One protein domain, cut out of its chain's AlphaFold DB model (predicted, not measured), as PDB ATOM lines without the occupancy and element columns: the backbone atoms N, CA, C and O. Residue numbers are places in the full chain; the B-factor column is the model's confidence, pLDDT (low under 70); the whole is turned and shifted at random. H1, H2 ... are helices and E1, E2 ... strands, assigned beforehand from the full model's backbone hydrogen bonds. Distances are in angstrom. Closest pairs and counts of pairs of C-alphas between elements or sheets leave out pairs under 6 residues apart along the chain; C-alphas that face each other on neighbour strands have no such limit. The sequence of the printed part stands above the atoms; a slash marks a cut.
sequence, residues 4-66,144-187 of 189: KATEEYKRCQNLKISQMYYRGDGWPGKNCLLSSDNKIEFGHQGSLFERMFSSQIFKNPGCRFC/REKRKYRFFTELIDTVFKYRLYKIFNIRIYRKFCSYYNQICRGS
ATOM      1  N   LYS A   4      17.969  36.362  22.576       93.56
ATOM      2  CA  LYS A   4      18.515  35.890  21.296       93.56
ATOM      3  C   LYS A   4      18.486  36.941  20.187       93.56
ATOM      4  O   LYS A   4      19.422  36.985  19.395       93.56
ATOM      5  N   ALA A   5      17.459  37.794  20.133       94.19
ATOM      6  CA  ALA A   5      17.436  38.909  19.182       94.19
ATOM      7  C   ALA A   5      18.579  39.889  19.469       94.19
ATOM      8  O   ALA A   5      19.250  40.348  18.550       94.19
ATOM      9  N   THR A   6      18.825  40.169  20.751       94.88
ATOM     10  CA  THR A   6      19.914  41.043  21.193       94.88
ATOM     11  C   THR A   6      21.285  40.446  20.880       94.88
ATOM     12  O   THR A   6      22.123  41.141  20.312       94.88
ATOM     13  N   GLU A   7      21.518  39.162  21.179       95.44
ATOM     14  CA  GLU A   7      22.767  38.474  20.809       95.44
ATOM     15  C   GLU A   7      23.020  38.513  19.298       95.44
ATOM     16  O   GLU A   7      24.127  38.817  18.849       95.44
ATOM     17  N   GLU A   8      21.990  38.228  18.504       96.12
ATOM     18  CA  GLU A   8      22.105  38.211  17.051       96.12
ATOM     19  C   GLU A   8      22.336  39.615  16.481       96.12
ATOM     20  O   GLU A   8      23.145  39.785  15.571       96.12
ATOM     21  N   TYR A   9      21.704  40.644  17.047       95.81
ATOM     22  CA  TYR A   9      21.936  42.027  16.638       95.81
ATOM     23  C   TYR A   9      23.377  42.458  16.918       95.81
ATOM     24  O   TYR A   9      24.044  42.981  16.025       95.81
ATOM     25  N   LYS A  10      23.902  42.140  18.109       95.88
ATOM     26  CA  LYS A  10      25.315  42.362  18.451       95.88
ATOM     27  C   LYS A  10      26.257  41.629  17.499       95.88
ATOM     28  O   LYS A  10      27.275  42.188  17.098       95.88
ATOM     29  N   ARG A  11      25.922  40.398  17.094       95.69
ATOM     30  CA  ARG A  11      26.691  39.638  16.097       95.69
ATOM     31  C   ARG A  11      26.703  40.342  14.739       95.69
ATOM     32  O   ARG A  11      27.774  40.475  14.157       95.69
ATOM     33  N   CYS A  12      25.548  40.792  14.252       95.06
ATOM     34  CA  CYS A  12      25.425  41.500  12.974       95.06
ATOM     35  C   CYS A  12      26.208  42.819  12.946       95.06
ATOM     36  O   CYS A  12      26.687  43.204  11.886       95.06
ATOM     37  N   GLN A  13      26.356  43.482  14.095       94.56
ATOM     38  CA  GLN A  13      27.125  44.723  14.237       94.56
ATOM     39  C   GLN A  13      28.601  44.496  14.601       94.56
ATOM     40  O   GLN A  13      29.323  45.456  14.832       94.56
ATOM     41  N   ASN A  14      29.053  43.240  14.690       94.94
ATOM     42  CA  ASN A  14      30.398  42.877  15.143       94.94
ATOM     43  C   ASN A  14      30.768  43.415  16.549       94.94
ATOM     44  O   ASN A  14      31.928  43.680  16.841       94.94
ATOM     45  N   LEU A  15      29.783  43.537  17.444       95.56
ATOM     46  CA  LEU A  15      29.930  44.102  18.793       95.56
ATOM     47  C   LEU A  15      29.395  43.141  19.865       95.56
ATOM     48  O   LEU A  15      28.538  43.488  20.676       95.56
ATOM     49  N   LYS A  16      29.882  41.894  19.878       94.31
ATOM     50  CA  LYS A  16      29.345  40.798  20.720       94.31
ATOM     51  C   LYS A  16      29.352  41.088  22.228       94.31
ATOM     52  O   LYS A  16      28.423  40.673  22.913       94.31
ATOM     53  N   ILE A  17      30.366  41.800  22.722       94.25
ATOM     54  CA  ILE A  17      30.538  42.125  24.151       94.25
ATOM     55  C   ILE A  17      29.917  43.472  24.556       94.25
ATOM     56  O   ILE A  17      29.979  43.842  25.722       94.25
ATOM     57  N   SER A  18      29.311  44.204  23.615       95.88
ATOM     58  CA  SER A  18      28.693  45.503  23.907       95.88
ATOM     59  C   SER A  18      27.467  45.370  24.812       95.88
ATOM     60  O   SER A  18      26.778  44.348  24.811       95.88
ATOM     61  N   GLN A  19      27.154  46.416  25.563       95.50
ATOM     62  CA  GLN A  19      25.877  46.608  26.240       95.50
ATOM     63  C   GLN A  19      24.827  47.088  25.234       95.50
ATOM     64  O   GLN A  19      25.152  47.826  24.311       95.50
ATOM     65  N   MET A  20      23.574  46.656  25.399       93.75
ATOM     66  CA  MET A  20      22.454  47.091  24.559       93.75
ATOM     67  C   MET A  20      21.518  47.962  25.380       93.75
ATOM     68  O   MET A  20      20.961  47.488  26.369       93.75
ATOM     69  N   TYR A  21      21.283  49.180  24.909       94.19
ATOM     70  CA  TYR A  21      20.237  50.060  25.404       94.19
ATOM     71  C   TYR A  21      19.106  50.079  24.386       94.19
ATOM     72  O   TYR A  21      19.299  50.369  23.202       94.19
ATOM     73  N   TYR A  22      17.917  49.712  24.841       93.06
ATOM     74  CA  TYR A  22      16.729  49.665  24.010       93.06
ATOM     75  C   TYR A  22      15.891  50.914  24.211       93.06
ATOM     76  O   TYR A  22      15.477  51.175  25.335       93.06
ATOM     77  N   ARG A  23      15.604  51.616  23.110       92.19
ATOM     78  CA  ARG A  23      14.709  52.782  23.074       92.19
ATOM     79  C   ARG A  23      15.038  53.820  24.151       92.19
ATOM     80  O   ARG A  23      14.179  54.198  24.933       92.19
ATOM     81  N   GLY A  24      16.299  54.246  24.185       90.94
ATOM     82  CA  GLY A  24      16.727  55.404  24.974       90.94
ATOM     83  C   GLY A  24      16.655  56.700  24.165       90.94
ATOM     84  O   GLY A  24      16.429  56.650  22.957       90.94
ATOM     85  N   ASP A  25      16.933  57.829  24.816       91.94
ATOM     86  CA  ASP A  25      17.007  59.153  24.173       91.94
ATOM     87  C   ASP A  25      15.669  59.588  23.543       91.94
ATOM     88  O   ASP A  25      15.563  59.834  22.339       91.94
ATOM     89  N   GLY A  26      14.627  59.605  24.381       93.19
ATOM     90  CA  GLY A  26      13.273  60.014  24.016       93.19
ATOM     91  C   GLY A  26      12.396  58.894  23.449       93.19
ATOM     92  O   GLY A  26      12.689  57.701  23.571       93.19
ATOM     93  N   TRP A  27      11.311  59.285  22.782       93.88
ATOM     94  CA  TRP A  27      10.337  58.405  22.142       93.88
ATOM     95  C   TRP A  27      10.168  58.772  20.655       93.88
ATOM     96  O   TRP A  27      10.108  59.952  20.316       93.88
ATOM     97  N   PRO A  28      10.131  57.800  19.718       93.25
ATOM     98  CA  PRO A  28      10.273  56.345  19.890       93.25
ATOM     99  C   PRO A  28      11.655  55.861  20.354       93.25
ATOM    100  O   PRO A  28      11.828  54.659  20.589       93.25
ATOM    101  N   GLY A  29      12.617  56.779  20.442       94.56
ATOM    102  CA  GLY A  29      13.960  56.550  20.958       94.56
ATOM    103  C   GLY A  29      14.902  55.866  19.973       94.56
ATOM    104  O   GLY A  29      14.610  55.672  18.786       94.56
ATOM    105  N   LYS A  30      16.063  55.475  20.488       95.56
ATOM    106  CA  LYS A  30      17.172  54.853  19.765       95.56
ATOM    107  C   LYS A  30      17.542  53.509  20.381       95.56
ATOM    108  O   LYS A  30      17.471  53.299  21.588       95.56
ATOM    109  N   ASN A  31      17.972  52.591  19.529       95.38
ATOM    110  CA  ASN A  31      18.674  51.382  19.930       95.38
ATOM    111  C   ASN A  31      20.176  51.684  19.916       95.38
ATOM    112  O   ASN A  31      20.694  52.122  18.885       95.38
ATOM    113  N   CYS A  32      20.863  51.444  21.028       96.19
ATOM    114  CA  CYS A  32      22.283  51.744  21.181       96.19
ATOM    115  C   CYS A  32      23.064  50.492  21.590       96.19
ATOM    116  O   CYS A  32      22.646  49.770  22.497       96.19
ATOM    117  N   LEU A  33      24.198  50.247  20.926       96.50
ATOM    118  CA  LEU A  33      25.214  49.308  21.397       96.50
ATOM    119  C   LEU A  33      26.440  50.087  21.865       96.50
ATOM    120  O   LEU A  33      27.028  50.839  21.087       96.50
ATOM    121  N   LEU A  34      26.825  49.872  23.121       96.19
ATOM    122  CA  LEU A  34      27.946  50.539  23.774       96.19
ATOM    123  C   LEU A  34      29.015  49.521  24.179       96.19
ATOM    124  O   LEU A  34      28.732  48.540  24.858       96.19
ATOM    125  N   SER A  35      30.250  49.753  23.770       93.88
ATOM    126  CA  SER A  35      31.452  49.020  24.187       93.88
ATOM    127  C   SER A  35      32.497  50.017  24.688       93.88
ATOM    128  O   SER A  35      32.269  51.219  24.582       93.88
ATOM    129  N   SER A  36      33.627  49.533  25.212       91.06
ATOM    130  CA  SER A  36      34.742  50.384  25.660       91.06
ATOM    131  C   SER A  36      35.147  51.425  24.616       91.06
ATOM    132  O   SER A  36      35.328  52.589  24.952       91.06
ATOM    133  N   ASP A  37      35.218  51.005  23.351       89.94
ATOM    134  CA  ASP A  37      35.828  51.800  22.279       89.94
ATOM    135  C   ASP A  37      34.824  52.255  21.213       89.94
ATOM    136  O   ASP A  37      35.152  53.066  20.352       89.94
ATOM    137  N   ASN A  38      33.597  51.722  21.228       91.38
ATOM    138  CA  ASN A  38      32.596  51.997  20.196       91.38
ATOM    139  C   ASN A  38      31.211  52.227  20.786       91.38
ATOM    140  O   ASN A  38      30.740  51.452  21.624       91.38
ATOM    141  N   LYS A  39      30.519  53.225  20.237       94.00
ATOM    142  CA  LYS A  39      29.097  53.485  20.446       94.00
ATOM    143  C   LYS A  39      28.419  53.560  19.084       94.00
ATOM    144  O   LYS A  39      28.798  54.387  18.259       94.00
ATOM    145  N   ILE A  40      27.421  52.714  18.847       95.06
ATOM    146  CA  ILE A  40      26.571  52.807  17.654       95.06
ATOM    147  C   ILE A  40      25.127  53.046  18.065       95.06
ATOM    148  O   ILE A  40      24.623  52.416  18.994       95.06
ATOM    149  N   GLU A  41      24.455  53.939  17.349       95.62
ATOM    150  CA  GLU A  41      23.073  54.314  17.618       95.62
ATOM    151  C   GLU A  41      22.255  54.287  16.336       95.62
ATOM    152  O   GLU A  41      22.675  54.774  15.288       95.62
ATOM    153  N   PHE A  42      21.051  53.735  16.436       95.06
ATOM    154  CA  PHE A  42      20.077  53.745  15.356       95.06
ATOM    155  C   PHE A  42      18.722  54.141  15.923       95.06
ATOM    156  O   PHE A  42      18.299  53.585  16.937       95.06
ATOM    157  N   GLY A  43      18.011  55.049  15.249       95.62
ATOM    158  CA  GLY A  43      16.611  55.333  15.576       95.62
ATOM    159  C   GLY A  43      15.806  54.035  15.629       95.62
ATOM    160  O   GLY A  43      16.016  53.142  14.807       95.62
ATOM    161  N   HIS A  44      14.933  53.883  16.625       94.44
ATOM    162  CA  HIS A  44      14.273  52.607  16.882       94.44
ATOM    163  C   HIS A  44      13.465  52.141  15.666       94.44
ATOM    164  O   HIS A  44      13.667  51.027  15.172       94.44
ATOM    165  N   GLN A  45      12.603  53.011  15.144       92.38
ATOM    166  CA  GLN A  45      11.694  52.683  14.053       92.38
ATOM    167  C   GLN A  45      12.440  52.309  12.770       92.38
ATOM    168  O   GLN A  45      13.262  53.057  12.247       92.38
ATOM    169  N   GLY A  46      12.143  51.120  12.240       92.38
ATOM    170  CA  GLY A  46      12.698  50.648  10.974       92.38
ATOM    171  C   GLY A  46      14.161  50.197  11.023       92.38
ATOM    172  O   GLY A  46      14.660  49.716   9.995       92.38
ATOM    173  N   SER A  47      14.825  50.299  12.181       95.69
ATOM    174  CA  SER A  47      16.170  49.759  12.402       95.69
ATOM    175  C   SER A  47      16.218  48.242  12.233       95.69
ATOM    176  O   SER A  47      15.207  47.546  12.330       95.69
ATOM    177  N   LEU A  48      17.423  47.700  12.030       95.81
ATOM    178  CA  LEU A  48      17.621  46.250  11.992       95.81
ATOM    179  C   LEU A  48      17.078  45.576  13.261       95.81
ATOM    180  O   LEU A  48      16.381  44.572  13.151       95.81
ATOM    181  N   PHE A  49      17.352  46.141  14.441       95.25
ATOM    182  CA  PHE A  49      16.895  45.568  15.706       95.25
ATOM    183  C   PHE A  49      15.365  45.547  15.821       95.25
ATOM    184  O   PHE A  49      14.795  44.515  16.176       95.25
ATOM    185  N   GLU A  50      14.685  46.640  15.458       94.94
ATOM    186  CA  GLU A  50      13.216  46.668  15.424       94.94
ATOM    187  C   GLU A  50      12.664  45.640  14.435       94.94
ATOM    188  O   GLU A  50      11.767  44.879  14.786       94.94
ATOM    189  N   ARG A  51      13.247  45.518  13.237       96.31
ATOM    190  CA  ARG A  51      12.810  44.513  12.254       96.31
ATOM    191  C   ARG A  51      13.039  43.083  12.736       96.31
ATOM    192  O   ARG A  51      12.192  42.227  12.496       96.31
ATOM    193  N   MET A  52      14.131  42.813  13.446       95.94
ATOM    194  CA  MET A  52      14.354  41.514  14.086       95.94
ATOM    195  C   MET A  52      13.277  41.227  15.134       95.94
ATOM    196  O   MET A  52      12.686  40.147  15.119       95.94
ATOM    197  N   PHE A  53      12.975  42.197  15.999       91.31
ATOM    198  CA  PHE A  53      11.949  42.067  17.031       91.31
ATOM    199  C   PHE A  53      10.548  41.834  16.436       91.31
ATOM    200  O   PHE A  53       9.868  40.876  16.807       91.31
ATOM    201  N   SER A  54      10.153  42.643  15.454       92.88
ATOM    202  CA  SER A  54       8.826  42.608  14.827       92.88
ATOM    203  C   SER A  54       8.612  41.411  13.890       92.88
ATOM    204  O   SER A  54       7.470  41.036  13.629       92.88
ATOM    205  N   SER A  55       9.684  40.746  13.437       95.69
ATOM    206  CA  SER A  55       9.616  39.582  12.531       95.69
ATOM    207  C   SER A  55       8.960  38.329  13.121       95.69
ATOM    208  O   SER A  55       8.758  37.354  12.403       95.69
ATOM    209  N   GLN A  56       8.673  38.322  14.427       95.19
ATOM    210  CA  GLN A  56       8.203  37.177  15.216       95.19
ATOM    211  C   GLN A  56       9.216  36.025  15.381       95.19
ATOM    212  O   GLN A  56       9.035  35.214  16.288       95.19
ATOM    213  N   ILE A  57      10.306  35.971  14.602       97.19
ATOM    214  CA  ILE A  57      11.318  34.891  14.641       97.19
ATOM    215  C   ILE A  57      11.910  34.702  16.039       97.19
ATOM    216  O   ILE A  57      12.101  33.581  16.492       97.19
ATOM    217  N   PHE A  58      12.191  35.800  16.740       96.44
ATOM    218  CA  PHE A  58      12.793  35.760  18.073       96.44
ATOM    219  C   PHE A  58      11.765  35.818  19.209       96.44
ATOM    220  O   PHE A  58      12.157  35.881  20.378       96.44
ATOM    221  N   LYS A  59      10.463  35.843  18.902       93.69
ATOM    222  CA  LYS A  59       9.399  35.926  19.910       93.69
ATOM    223  C   LYS A  59       9.315  34.608  20.673       93.69
ATOM    224  O   LYS A  59       9.283  33.543  20.066       93.69
ATOM    225  N   ASN A  60       9.228  34.687  22.002       92.50
ATOM    226  CA  ASN A  60       8.961  33.510  22.820       92.50
ATOM    227  C   ASN A  60       7.610  32.892  22.389       92.50
ATOM    228  O   ASN A  60       6.616  33.627  22.362       92.50
ATOM    229  N   PRO A  61       7.546  31.586  22.057       91.19
ATOM    230  CA  PRO A  61       6.309  30.934  21.632       91.19
ATOM    231  C   PRO A  61       5.134  31.135  22.598       91.19
ATOM    232  O   PRO A  61       4.016  31.354  22.139       91.19
ATOM    233  N   GLY A  62       5.377  31.182  23.914       92.00
ATOM    234  CA  GLY A  62       4.330  31.440  24.913       92.00
ATOM    235  C   GLY A  62       3.617  32.784  24.710       92.00
ATOM    236  O   GLY A  62       2.404  32.891  24.874       92.00
ATOM    237  N   CYS A  63       4.329  33.805  24.221       92.00
ATOM    238  CA  CYS A  63       3.748  35.117  23.930       92.00
ATOM    239  C   CYS A  63       2.774  35.114  22.737       92.00
ATOM    240  O   CYS A  63       2.164  36.146  22.465       92.00
ATOM    241  N   ARG A  64       2.660  34.017  21.977       91.25
ATOM    242  CA  ARG A  64       1.684  33.879  20.878       91.25
ATOM    243  C   ARG A  64       0.281  33.550  21.387       91.25
ATOM    244  O   ARG A  64      -0.688  33.814  20.688       91.25
ATOM    245  N   PHE A  65       0.180  33.012  22.601       91.75
ATOM    246  CA  PHE A  65      -1.088  32.614  23.216       91.75
ATOM    247  C   PHE A  65      -1.625  33.652  24.209       91.75
ATOM    248  O   PHE A  65      -2.788  33.597  24.585       91.75
ATOM    249  N   CYS A  66      -0.795  34.619  24.608       93.69
ATOM    250  CA  CYS A  66      -1.172  35.682  25.534       93.69
ATOM    251  C   CYS A  66      -2.199  36.643  24.909       93.69
ATOM    252  O   CYS A  66      -1.885  37.309  23.921       93.69
ATOM    253  N   ARG A 144      -5.115  33.964  15.006       90.75
ATOM    254  CA  ARG A 144      -4.601  32.640  15.386       90.75
ATOM    255  C   ARG A 144      -5.402  31.497  14.759       90.75
ATOM    256  O   ARG A 144      -4.864  30.412  14.529       90.75
ATOM    257  N   GLU A 145      -6.660  31.749  14.416       91.56
ATOM    258  CA  GLU A 145      -7.555  30.781  13.777       91.56
ATOM    259  C   GLU A 145      -7.227  30.602  12.292       91.56
ATOM    260  O   GLU A 145      -7.558  29.588  11.664       91.56
ATOM    261  N   LYS A 146      -6.475  31.545  11.720       92.75
ATOM    262  CA  LYS A 146      -6.144  31.555  10.301       92.75
ATOM    263  C   LYS A 146      -5.079  30.531   9.969       92.75
ATOM    264  O   LYS A 146      -3.976  30.520  10.515       92.75
ATOM    265  N   ARG A 147      -5.353  29.744   8.928       95.38
ATOM    266  CA  ARG A 147      -4.398  28.774   8.374       95.38
ATOM    267  C   ARG A 147      -3.060  29.425   7.987       95.38
ATOM    268  O   ARG A 147      -2.009  28.853   8.250       95.38
ATOM    269  N   LYS A 148      -3.096  30.641   7.423       96.12
ATOM    270  CA  LYS A 148      -1.891  31.418   7.068       96.12
ATOM    271  C   LYS A 148      -1.027  31.751   8.290       96.12
ATOM    272  O   LYS A 148       0.191  31.677   8.194       96.12
ATOM    273  N   TYR A 149      -1.646  32.080   9.425       95.31
ATOM    274  CA  TYR A 149      -0.923  32.359  10.664       95.31
ATOM    275  C   TYR A 149      -0.224  31.107  11.192       95.31
ATOM    276  O   TYR A 149       0.964  31.169  11.489       95.31
ATOM    277  N   ARG A 150      -0.920  29.960  11.224       94.94
ATOM    278  CA  ARG A 150      -0.327  28.682  11.660       94.94
ATOM    279  C   ARG A 150       0.906  28.310  10.836       94.94
ATOM    280  O   ARG A 150       1.981  28.118  11.399       94.94
ATOM    281  N   PHE A 151       0.787  28.346   9.507       97.06
ATOM    282  CA  PHE A 151       1.929  28.100   8.621       97.06
ATOM    283  C   PHE A 151       3.064  29.106   8.821       97.06
ATOM    284  O   PHE A 151       4.234  28.730   8.829       97.06
ATOM    285  N   PHE A 152       2.740  30.388   9.010       97.25
ATOM    286  CA  PHE A 152       3.747  31.399   9.307       97.25
ATOM    287  C   PHE A 152       4.492  31.093  10.610       97.25
ATOM    288  O   PHE A 152       5.719  31.183  10.639       97.25
ATOM    289  N   THR A 153       3.777  30.700  11.669       96.25
ATOM    290  CA  THR A 153       4.385  30.358  12.961       96.25
ATOM    291  C   THR A 153       5.282  29.121  12.883       96.25
ATOM    292  O   THR A 153       6.390  29.141  13.415       96.25
ATOM    293  N   GLU A 154       4.875  28.087  12.144       96.69
ATOM    294  CA  GLU A 154       5.698  26.893  11.903       96.69
ATOM    295  C   GLU A 154       6.974  27.228  11.114       96.69
ATOM    296  O   GLU A 154       8.068  26.739  11.424       96.69
ATOM    297  N   LEU A 155       6.860  28.113  10.117       97.62
ATOM    298  CA  LEU A 155       7.997  28.590   9.332       97.62
ATOM    299  C   LEU A 155       9.002  29.351  10.204       97.62
ATOM    300  O   LEU A 155      10.198  29.057  10.152       97.62
ATOM    301  N   ILE A 156       8.553  30.325  11.002       97.00
ATOM    302  CA  ILE A 156       9.466  31.098  11.862       97.00
ATOM    303  C   ILE A 156      10.098  30.221  12.950       97.00
ATOM    304  O   ILE A 156      11.268  30.425  13.271       97.00
ATOM    305  N   ASP A 157       9.383  29.214  13.461       96.75
ATOM    306  CA  ASP A 157       9.934  28.246  14.416       96.75
ATOM    307  C   ASP A 157      11.025  27.396  13.774       96.75
ATOM    308  O   ASP A 157      12.082  27.188  14.369       96.75
ATOM    309  N   THR A 158      10.819  26.972  12.530       97.88
ATOM    310  CA  THR A 158      11.827  26.263  11.735       97.88
ATOM    311  C   THR A 158      13.059  27.141  11.505       97.88
ATOM    312  O   THR A 158      14.187  26.719  11.775       97.88
ATOM    313  N   VAL A 159      12.861  28.396  11.084       98.00
ATOM    314  CA  VAL A 159      13.937  29.388  10.909       98.00
ATOM    315  C   VAL A 159      14.728  29.577  12.201       98.00
ATOM    316  O   VAL A 159      15.962  29.623  12.167       98.00
ATOM    317  N   PHE A 160      14.040  29.672  13.338       97.19
ATOM    318  CA  PHE A 160      14.673  29.847  14.638       97.19
ATOM    319  C   PHE A 160      15.432  28.590  15.085       97.19
ATOM    320  O   PHE A 160      16.616  28.681  15.427       97.19
ATOM    321  N   LYS A 161      14.793  27.416  15.021       97.31
ATOM    322  CA  LYS A 161      15.348  26.110  15.423       97.31
ATOM    323  C   LYS A 161      16.644  25.792  14.683       97.31
ATOM    324  O   LYS A 161      17.640  25.450  15.318       97.31
ATOM    325  N   TYR A 162      16.652  25.966  13.364       98.00
ATOM    326  CA  TYR A 162      17.823  25.698  12.521       98.00
ATOM    327  C   TYR A 162      18.757  26.906  12.367       98.00
ATOM    328  O   TYR A 162      19.727  26.846  11.616       98.00
ATOM    329  N   ARG A 163      18.505  28.002  13.096       97.44
ATOM    330  CA  ARG A 163      19.334  29.221  13.108       97.44
ATOM    331  C   ARG A 163      19.543  29.842  11.720       97.44
ATOM    332  O   ARG A 163      20.563  30.490  11.480       97.44
ATOM    333  N   LEU A 164      18.562  29.699  10.826       97.88
ATOM    334  CA  LEU A 164      18.611  30.249   9.464       97.88
ATOM    335  C   LEU A 164      18.639  31.783   9.467       97.88
ATOM    336  O   LEU A 164      19.165  32.399   8.547       97.88
ATOM    337  N   TYR A 165      18.161  32.415  10.543       97.06
ATOM    338  CA  TYR A 165      18.224  33.867  10.723       97.06
ATOM    339  C   TYR A 165      19.649  34.444  10.692       97.06
ATOM    340  O   TYR A 165      19.814  35.636  10.441       97.06
ATOM    341  N   LYS A 166      20.693  33.623  10.888       96.75
ATOM    342  CA  LYS A 166      22.094  34.074  10.858       96.75
ATOM    343  C   LYS A 166      22.563  34.579   9.494       96.75
ATOM    344  O   LYS A 166      23.523  35.347   9.431       96.75
ATOM    345  N   ILE A 167      21.914  34.154   8.412       96.44
ATOM    346  CA  ILE A 167      22.209  34.636   7.055       96.44
ATOM    347  C   ILE A 167      21.277  35.779   6.631       96.44
ATOM    348  O   ILE A 167      21.357  36.264   5.503       96.44
ATOM    349  N   PHE A 168      20.361  36.212   7.505       97.25
ATOM    350  CA  PHE A 168      19.372  37.221   7.151       97.25
ATOM    351  C   PHE A 168      19.950  38.628   7.234       97.25
ATOM    352  O   PHE A 168      20.589  39.016   8.206       97.25
ATOM    353  N   ASN A 169      19.635  39.428   6.219       95.44
ATOM    354  CA  ASN A 169      19.817  40.873   6.246       95.44
ATOM    355  C   ASN A 169      18.479  41.576   6.536       95.44
ATOM    356  O   ASN A 169      17.410  40.958   6.579       95.44
ATOM    357  N   ILE A 170      18.520  42.902   6.680       96.25
ATOM    358  CA  ILE A 170      17.330  43.712   6.970       96.25
ATOM    359  C   ILE A 170      16.197  43.529   5.944       96.25
ATOM    360  O   ILE A 170      15.026  43.616   6.312       96.25
ATOM    361  N   ARG A 171      16.503  43.241   4.668       97.56
ATOM    362  CA  ARG A 171      15.480  43.037   3.627       97.56
ATOM    363  C   ARG A 171      14.667  41.774   3.896       97.56
ATOM    364  O   ARG A 171      13.456  41.789   3.697       97.56
ATOM    365  N   ILE A 172      15.307  40.709   4.378       97.62
ATOM    366  CA  ILE A 172      14.620  39.463   4.734       97.62
ATOM    367  C   ILE A 172      13.726  39.692   5.956       97.62
ATOM    368  O   ILE A 172      12.538  39.390   5.885       97.62
ATOM    369  N   TYR A 173      14.234  40.320   7.021       97.81
ATOM    370  CA  TYR A 173      13.402  40.655   8.186       97.81
ATOM    371  C   TYR A 173      12.195  41.524   7.807       97.81
ATOM    372  O   TYR A 173      11.082  41.245   8.239       97.81
ATOM    373  N   ARG A 174      12.374  42.514   6.919       97.75
ATOM    374  CA  ARG A 174      11.263  43.322   6.387       97.75
ATOM    375  C   ARG A 174      10.205  42.481   5.668       97.75
ATOM    376  O   ARG A 174       9.025  42.778   5.822       97.75
ATOM    377  N   LYS A 175      10.590  41.436   4.924       97.94
ATOM    378  CA  LYS A 175       9.631  40.508   4.296       97.94
ATOM    379  C   LYS A 175       8.816  39.746   5.344       97.94
ATOM    380  O   LYS A 175       7.598  39.705   5.216       97.94
ATOM    381  N   PHE A 176       9.459  39.224   6.393       97.88
ATOM    382  CA  PHE A 176       8.756  38.573   7.510       97.88
ATOM    383  C   PHE A 176       7.775  39.532   8.198       97.88
ATOM    384  O   PHE A 176       6.610  39.182   8.363       97.88
ATOM    385  N   CYS A 177       8.207  40.755   8.530       96.50
ATOM    386  CA  CYS A 177       7.331  41.764   9.134       96.50
ATOM    387  C   CYS A 177       6.150  42.125   8.223       96.50
ATOM    388  O   CYS A 177       5.018  42.196   8.687       96.50
ATOM    389  N   SER A 178       6.399  42.343   6.928       96.31
ATOM    390  CA  SER A 178       5.353  42.697   5.960       96.31
ATOM    391  C   SER A 178       4.306  41.592   5.834       96.31
ATOM    392  O   SER A 178       3.108  41.855   5.917       96.31
ATOM    393  N   TYR A 179       4.758  40.343   5.709       96.69
ATOM    394  CA  TYR A 179       3.867  39.195   5.608       96.69
ATOM    395  C   TYR A 179       3.058  38.981   6.893       96.69
ATOM    396  O   TYR A 179       1.846  38.789   6.828       96.69
ATOM    397  N   TYR A 180       3.691  39.101   8.064       95.38
ATOM    398  CA  TYR A 180       2.993  39.061   9.350       95.38
ATOM    399  C   TYR A 180       1.915  40.149   9.451       95.38
ATOM    400  O   TYR A 180       0.759  39.853   9.746       95.38
ATOM    401  N   ASN A 181       2.262  41.393   9.107       93.38
ATOM    402  CA  ASN A 181       1.320  42.510   9.111       93.38
ATOM    403  C   ASN A 181       0.157  42.289   8.134       93.38
ATOM    404  O   ASN A 181      -0.972  42.654   8.444       93.38
ATOM    405  N   GLN A 182       0.395  41.674   6.973       93.69
ATOM    406  CA  GLN A 182      -0.669  41.320   6.030       93.69
ATOM    407  C   GLN A 182      -1.644  40.297   6.628       93.69
ATOM    408  O   GLN A 182      -2.850  40.421   6.430       93.69
ATOM    409  N   ILE A 183      -1.139  39.303   7.367       93.75
ATOM    410  CA  ILE A 183      -1.985  38.323   8.062       93.75
ATOM    411  C   ILE A 183      -2.840  39.028   9.124       93.75
ATOM    412  O   ILE A 183      -4.052  38.816   9.150       93.75
ATOM    413  N   CYS A 184      -2.230  39.889   9.947       91.38
ATOM    414  CA  CYS A 184      -2.928  40.644  10.992       91.38
ATOM    415  C   CYS A 184      -3.957  41.632  10.429       91.38
ATOM    416  O   CYS A 184      -5.053  41.721  10.954       91.38
ATOM    417  N   ARG A 185      -3.665  42.353   9.341       87.56
ATOM    418  CA  ARG A 185      -4.613  43.319   8.750       87.56
ATOM    419  C   ARG A 185      -5.887  42.690   8.202       87.56
ATOM    420  O   ARG A 185      -6.884  43.383   8.074       87.56
ATOM    421  N   GLY A 186      -5.855  41.407   7.854       84.69
ATOM    422  CA  GLY A 186      -7.068  40.699   7.464       84.69
ATOM    423  C   GLY A 186      -7.915  40.243   8.652       84.69
ATOM    424  O   GLY A 186      -8.879  39.524   8.413       84.69
ATOM    425  N   SER A 187      -7.479  40.483   9.897       87.44
ATOM    426  CA  SER A 187      -8.128  40.034  11.139       87.44
ATOM    427  C   SER A 187      -9.073  41.059  11.720       87.44
ATOM    428  O   SER A 187      -8.983  42.248  11.425       87.44
TER     429      SER A 187
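This is residues 4 to 66 and 144 to 187 of the 189 residues of the protein "Coenzyme F420-reducing hydrogenase subunit beta" of Blautia hydrogenotrophica (UniProt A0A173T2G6). A small twisted sheet, E1, E2 and E3, makes one end of the domain, and two long helices, H4 and H6, make the other as a narrow V with H5 near its open end. H2 sits in the middle, with H1 beside it toward the sheet; H3 is apart from the other helices. The 107 printed residues include six named helices and three strands, in the order H1 E1 E2 E3 H2 H3 H4 H5 H6, class mixed. The whole is compact, radius of gyration of the C-alphas 14.9 A, and only just elongated, spanning 48 by 32 by 26 A.

H1, residues 4 to 12, touches H2, residues 48 to 54, at a shallow tilt of 22 degrees, opposite ways; the closest C-alphas, Tyr 9 and Phe 49, are 6.2 A apart. E1, residues 19 to 24, E2, 30 to 34, and E3, 39 to 43, form a meander, each strand the antiparallel neighbour of the one before, in two hairpins; N 21 and O 32, 2.8 A, and N 33 and O 40, 2.9 A, are within hydrogen-bond range. H1 and H2 only graze this sheet. H6, residues 170 to 185, touches H2 with residues 170 to 177 alone, the closest C-alphas being Leu 48 and Ile 170, 5.6 A. H4, residues 147 to 161, touches H6 opposite ways at a shallow tilt of 28 degrees, closest at C-alphas Tyr 149 and Ile 183, 6.6 A. In H1, H2, H4 and H6 every O i to N i+4 pair is within hydrogen-bond range.

H1 begins at C-alpha 4 (18.515, 35.890, 21.296). H4 is 21.1 A long and H6 22.0 A, ending at C-alpha 185 (-4.613, 43.319, 8.750). H3 is residues 61 to 64 and H5 164 to 167.

Residues 67 to 143 are not printed; C-alphas 66 and 144 are 11.1 A apart. No printed residue is under 70 in pLDDT.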